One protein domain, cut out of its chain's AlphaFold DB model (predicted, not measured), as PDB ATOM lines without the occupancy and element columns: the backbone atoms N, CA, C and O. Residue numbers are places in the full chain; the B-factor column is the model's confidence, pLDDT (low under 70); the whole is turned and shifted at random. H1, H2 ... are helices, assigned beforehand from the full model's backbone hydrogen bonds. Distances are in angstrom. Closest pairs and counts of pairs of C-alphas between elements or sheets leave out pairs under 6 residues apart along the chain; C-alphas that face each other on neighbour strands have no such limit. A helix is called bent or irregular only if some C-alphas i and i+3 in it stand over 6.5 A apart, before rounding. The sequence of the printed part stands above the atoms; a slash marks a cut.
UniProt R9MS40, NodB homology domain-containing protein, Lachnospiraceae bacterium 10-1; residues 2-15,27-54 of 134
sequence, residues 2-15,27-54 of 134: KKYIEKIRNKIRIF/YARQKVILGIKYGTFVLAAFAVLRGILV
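AT A GLANCE: This is residues 2 to 15 and 27 to 54 of the 134 residues of the protein "NodB homology domain-containing protein" of Lachnospiraceae bacterium 10-1 (UniProt R9MS40). One long helix, H2, and a much shorter one, H1, form the two unequal arms of an open, flat V, whose corner lies at a cut in the chain. The arms have no contact with each other: residues 2 to 13, with H1, stick out on one side, and residues 39 to 54 of H2 stick out on the other. The printed part has 42 residues with two named helices, H1 then H2, and no named strand; its class is all helix. It is extended, with a radius of gyration of the C-alphas of 15.3 A, and spans 45 by 28 by 9 A.

HOW THE PARTS SIT: H2, residues 27 to 54, is the longest helix, and its residues 39 to 54 stand free. H1, residues 2 to 11, is apart from H2, and residues 2 to 13, of which 2 to 11 belong to H1, stand free too. In H1 and H2 every O i to N i+4 pair is within hydrogen-bond range, and neither helix is bent.

IN THESE COORDINATES: H2 has 28 residues and measures 40.6 A from C-alpha 27 at (-0.169, 39.647, -13.324) to C-alpha 54 at (32.652, 16.142, -8.594). H1 has 10 residues and measures 14.3 A, beginning with C-alpha 2 at (18.903, 53.525, -29.215).

THE WHOLE: The two C-alphas farthest apart, those of Lys 3 and Val 54, are 45.2 A from each other. Residues 16 to 26 are not printed, and C-alphas 15 and 27 are 10.0 A apart across this cut. The link from H1 to H2 runs across the cut. The mean pLDDT of the printed part is 84.2; residues 9 to 14 are under 70, and the mean is 71 in H1 and 91 in H2.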
ATOM      1  N   LYS A   2      20.082  53.703 -30.105       72.19
ATOM      2  CA  LYS A   2      18.903  53.525 -29.215       72.19
ATOM      3  C   LYS A   2      17.873  52.493 -29.714       72.19
ATOM      4  O   LYS A   2      17.505  51.594 -28.970       72.19
ATOM      5  N   LYS A   3      17.524  52.540 -31.006       73.00
ATOM      6  CA  LYS A   3      16.590  51.599 -31.664       73.00
ATOM      7  C   LYS A   3      17.067  50.134 -31.645       73.00
ATOM      8  O   LYS A   3      16.259  49.215 -31.646       73.00
ATOM      9  N   TYR A   4      18.384  49.912 -31.612       72.56
ATOM     10  CA  TYR A   4      18.986  48.574 -31.569       72.56
ATOM     11  C   TYR A   4      18.990  48.011 -30.141       72.56
ATOM     12  O   TYR A   4      18.595  46.870 -29.923       72.56
ATOM     13  N   ILE A   5      19.327  48.852 -29.157       76.25
ATOM     14  CA  ILE A   5      19.255  48.517 -27.726       76.25
ATOM     15  C   ILE A   5      17.816  48.175 -27.324       76.25
ATOM     16  O   ILE A   5      17.581  47.231 -26.577       76.25
ATOM     17  N   GLU A   6      16.836  48.904 -27.847       72.94
ATOM     18  CA  GLU A   6      15.418  48.671 -27.573       72.94
ATOM     19  C   GLU A   6      14.896  47.370 -28.205       72.94
ATOM     20  O   GLU A   6      14.154  46.622 -27.568       72.94
ATOM     21  N   LYS A   7      15.375  47.033 -29.410       73.50
ATOM     22  CA  LYS A   7      15.107  45.743 -30.064       73.50
ATOM     23  C   LYS A   7      15.669  44.570 -29.258       73.50
ATOM     24  O   LYS A   7      14.995  43.556 -29.114       73.50
ATOM     25  N   ILE A   8      16.871  44.719 -28.703       70.00
ATOM     26  CA  ILE A   8      17.489  43.716 -27.824       70.00
ATOM     27  C   ILE A   8      16.710  43.603 -26.507       70.00
ATOM     28  O   ILE A   8      16.365  42.501 -26.093       70.00
ATOM     29  N   ARG A   9      16.344  44.731 -25.889       66.94
ATOM     30  CA  ARG A   9      15.574  44.774 -24.635       66.94
ATOM     31  C   ARG A   9      14.212  44.089 -24.754       66.94
ATOM     32  O   ARG A   9      13.821  43.358 -23.849       66.94
ATOM     33  N   ASN A  10      13.510  44.281 -25.870       65.69
ATOM     34  CA  ASN A  10      12.246  43.590 -26.132       65.69
ATOM     35  C   ASN A  10      12.433  42.095 -26.431       65.69
ATOM     36  O   ASN A  10      11.529  41.315 -26.151       65.69
ATOM     37  N   LYS A  11      13.597  41.686 -26.953       64.50
ATOM     38  CA  LYS A  11      13.923  40.279 -27.232       64.50
ATOM     39  C   LYS A  11      14.395  39.510 -25.984       64.50
ATOM     40  O   LYS A  11      14.215  38.302 -25.931       64.50
ATOM     41  N   ILE A  12      14.948  40.203 -24.981       64.69
ATOM     42  CA  ILE A  12      15.438  39.649 -23.695       64.69
ATOM     43  C   ILE A  12      14.421  39.902 -22.559       64.69
ATOM     44  O   ILE A  12      14.744  39.894 -21.374       64.69
ATOM     45  N   ARG A  13      13.152  40.175 -22.878       66.31
ATOM     46  CA  ARG A  13      12.154  40.497 -21.853       66.31
ATOM     47  C   ARG A  13      11.768  39.225 -21.080       66.31
ATOM     48  O   ARG A  13      10.962  38.434 -21.549       66.31
ATOM     49  N   ILE A  14      12.357  39.049 -19.895       67.00
ATOM     50  CA  ILE A  14      12.218  37.847 -19.043       67.00
ATOM     51  C   ILE A  14      10.776  37.652 -18.544       67.00
ATOM     52  O   ILE A  14      10.330  36.528 -18.349       67.00
ATOM     53  N   PHE A  15      10.028  38.747 -18.367       72.50
ATOM     54  CA  PHE A  15       8.627  38.714 -17.949       72.50
ATOM     55  C   PHE A  15       7.706  39.201 -19.074       72.50
ATOM     56  O   PHE A  15       7.968  40.270 -19.642       72.50
ATOM     57  N   TYR A  27      -1.482  39.333 -12.761       85.38
ATOM     58  CA  TYR A  27      -0.169  39.647 -13.324       85.38
ATOM     59  C   TYR A  27       0.965  39.490 -12.293       85.38
ATOM     60  O   TYR A  27       2.044  38.986 -12.621       85.38
ATOM     61  N   ALA A  28       0.728  39.870 -11.031       85.50
ATOM     62  CA  ALA A  28       1.690  39.673  -9.948       85.50
ATOM     63  C   ALA A  28       1.936  38.179  -9.667       85.50
ATOM     64  O   ALA A  28       3.092  37.753  -9.609       85.50
ATOM     65  N   ARG A  29       0.875  37.362  -9.596       86.12
ATOM     66  CA  ARG A  29       0.980  35.898  -9.448       86.12
ATOM     67  C   ARG A  29       1.764  35.259 -10.593       86.12
ATOM     68  O   ARG A  29       2.634  34.430 -10.338       86.12
ATOM     69  N   GLN A  30       1.525  35.675 -11.839       85.94
ATOM     70  CA  GLN A  30       2.275  35.174 -12.997       85.94
ATOM     71  C   GLN A  30       3.773  35.491 -12.909       85.94
ATOM     72  O   GLN A  30       4.592  34.613 -13.181       85.94
ATOM     73  N   LYS A  31       4.153  36.703 -12.482       86.50
ATOM     74  CA  LYS A  31       5.566  37.048 -12.256       86.50
ATOM     75  C   LYS A  31       6.200  36.205 -11.156       86.50
ATOM     76  O   LYS A  31       7.322  35.742 -11.336       86.50
ATOM     77  N   VAL A  32       5.496  35.982 -10.049       88.50
ATOM     78  CA  VAL A  32       6.003  35.156  -8.943       88.50
ATOM     79  C   VAL A  32       6.217  33.713  -9.402       88.50
ATOM     80  O   VAL A  32       7.307  33.177  -9.226       88.50
ATOM     81  N   ILE A  33       5.235  33.109 -10.076       88.19
ATOM     82  CA  ILE A  33       5.345  31.743 -10.615       88.19
ATOM     83  C   ILE A  33       6.503  31.645 -11.612       88.19
ATOM     84  O   ILE A  33       7.269  30.682 -11.582       88.19
ATOM     85  N   LEU A  34       6.646  32.635 -12.492       87.56
ATOM     86  CA  LEU A  34       7.712  32.650 -13.486       87.56
ATOM     87  C   LEU A  34       9.094  32.825 -12.834       87.56
ATOM     88  O   LEU A  34      10.035  32.129 -13.208       87.56
ATOM     89  N   GLY A  35       9.203  33.678 -11.812       88.94
ATOM     90  CA  GLY A  35      10.415  33.841 -11.008       88.94
ATOM     91  C   GLY A  35      10.810  32.561 -10.271       88.94
ATOM     92  O   GLY A  35      11.975  32.176 -10.318       88.94
ATOM     93  N   ILE A  36       9.843  31.855  -9.673       93.75
ATOM     94  CA  ILE A  36      10.075  30.554  -9.026       93.75
ATOM     95  C   ILE A  36      10.574  29.534 -10.053       93.75
ATOM     96  O   ILE A  36      11.591  28.898  -9.807       93.75
ATOM     97  N   LYS A  37       9.929  29.422 -11.222       90.62
ATOM     98  CA  LYS A  37      10.341  28.487 -12.286       90.62
ATOM     99  C   LYS A  37      11.776  28.729 -12.762       90.62
ATOM    100  O   LYS A  37      12.549  27.780 -12.891       90.62
ATOM    101  N   TYR A  38      12.145  29.989 -13.002       92.75
ATOM    102  CA  TYR A  38      13.518  30.329 -13.380       92.75
ATOM    103  C   TYR A  38      14.500  30.087 -12.230       92.75
ATOM    104  O   TYR A  38      15.577  29.550 -12.468       92.75
ATOM    105  N   GLY A  39      14.119  30.402 -10.990       94.50
ATOM    106  CA  GLY A  39      14.926  30.121  -9.803       94.50
ATOM    107  C   GLY A  39      15.209  28.628  -9.631       94.50
ATOM    108  O   GLY A  39      16.364  28.234  -9.483       94.50
ATOM    109  N   THR A  40      14.181  27.781  -9.742       95.75
ATOM    110  CA  THR A  40      14.334  26.320  -9.670       95.75
ATOM    111  C   THR A  40      15.188  25.779 -10.811       95.75
ATOM    112  O   THR A  40      16.010  24.896 -10.587       95.75
ATOM    113  N   PHE A  41      15.047  26.328 -12.022       95.69
ATOM    114  CA  PHE A  41      15.852  25.921 -13.173       95.69
ATOM    115  C   PHE A  41      17.336  26.262 -12.981       95.69
ATOM    116  O   PHE A  41      18.198  25.418 -13.218       95.69
ATOM    117  N   VAL A  42      17.638  27.472 -12.504       96.38
ATOM    118  CA  VAL A  42      19.015  27.910 -12.237       96.38
ATOM    119  C   VAL A  42      19.651  27.065 -11.133       96.38
ATOM    120  O   VAL A  42      20.775  26.599 -11.300       96.38
ATOM    121  N   LEU A  43      18.931  26.801 -10.037       96.94
ATOM    122  CA  LEU A  43      19.425  25.940  -8.958       96.94
ATOM    123  C   LEU A  43      19.698  24.510  -9.439       96.94
ATOM    124  O   LEU A  43      20.751  23.956  -9.127       96.94
ATOM    125  N   ALA A  44      18.798  23.935 -10.239       96.75
ATOM    126  CA  ALA A  44      19.005  22.616 -10.830       96.75
ATOM    127  C   ALA A  44      20.232  22.597 -11.757       96.75
ATOM    128  O   ALA A  44      21.041  21.676 -11.676       96.75
ATOM    129  N   ALA A  45      20.426  23.633 -12.578       96.31
ATOM    130  CA  ALA A  45      21.594  23.746 -13.449       96.31
ATOM    131  C   ALA A  45      22.909  23.818 -12.651       96.31
ATOM    132  O   ALA A  45      23.874  23.140 -13.000       96.31
ATOM    133  N   PHE A  46      22.943  24.577 -11.550       96.69
ATOM    134  CA  PHE A  46      24.106  24.616 -10.659       96.69
ATOM    135  C   PHE A  46      24.367  23.271  -9.972       96.69
ATOM    136  O   PHE A  46      25.524  22.861  -9.872       96.69
ATOM    137  N   ALA A  47      23.319  22.571  -9.529       96.19
ATOM    138  CA  ALA A  47      23.450  21.247  -8.924       96.19
ATOM    139  C   ALA A  47      24.013  20.223  -9.922       96.19
ATOM    140  O   ALA A  47      24.937  19.487  -9.581       96.19
ATOM    141  N   VAL A  48      23.527  20.227 -11.169       95.94
ATOM    142  CA  VAL A  48      24.055  19.375 -12.246       95.94
ATOM    143  C   VAL A  48      25.511  19.721 -12.550       95.94
ATOM    144  O   VAL A  48      26.342  18.821 -12.598       95.94
ATOM    145  N   LEU A  49      25.851  21.005 -12.688       93.94
ATOM    146  CA  LEU A  49      27.228  21.435 -12.945       93.94
ATOM    147  C   LEU A  49      28.182  20.990 -11.828       93.94
ATOM    148  O   LEU A  49      29.267  20.489 -12.111       93.94
ATOM    149  N   ARG A  50      27.780  21.135 -10.560       91.75
ATOM    150  CA  ARG A  50      28.573  20.654  -9.418       91.75
ATOM    151  C   ARG A  50      28.684  19.134  -9.412       91.75
ATOM    152  O   ARG A  50      29.775  18.633  -9.172       91.75
ATOM    153  N   GLY A  51      27.602  18.420  -9.720       91.06
ATOM    154  CA  GLY A  51      27.618  16.966  -9.871       91.06
ATOM    155  C   GLY A  51      28.608  16.509 -10.941       91.06
ATOM    156  O   GLY A  51      29.399  15.611 -10.679       91.06
ATOM    157  N   ILE A  52      28.634  17.179 -12.097       88.19
ATOM    158  CA  ILE A  52      29.609  16.912 -13.163       88.19
ATOM    159  C   ILE A  52      31.031  17.185 -12.671       88.19
ATOM    160  O   ILE A  52      31.881  16.331 -12.849       88.19
ATOM    161  N   LEU A  53      31.299  18.323 -12.025       86.75
ATOM    162  CA  LEU A  53      32.648  18.649 -11.537       86.75
ATOM    163  C   LEU A  53      33.163  17.668 -10.472       86.75
ATOM    164  O   LEU A  53      34.358  17.408 -10.425       86.75
ATOM    165  N   VAL A  54      32.283  17.133  -9.621       84.25
ATOM    166  CA  VAL A  54      32.652  16.142  -8.594       84.25
ATOM    167  C   VAL A  54      32.808  14.742  -9.195       84.25
ATOM    168  O   VAL A  54      33.734  14.023  -8.837       84.25
TER     169      VAL A  54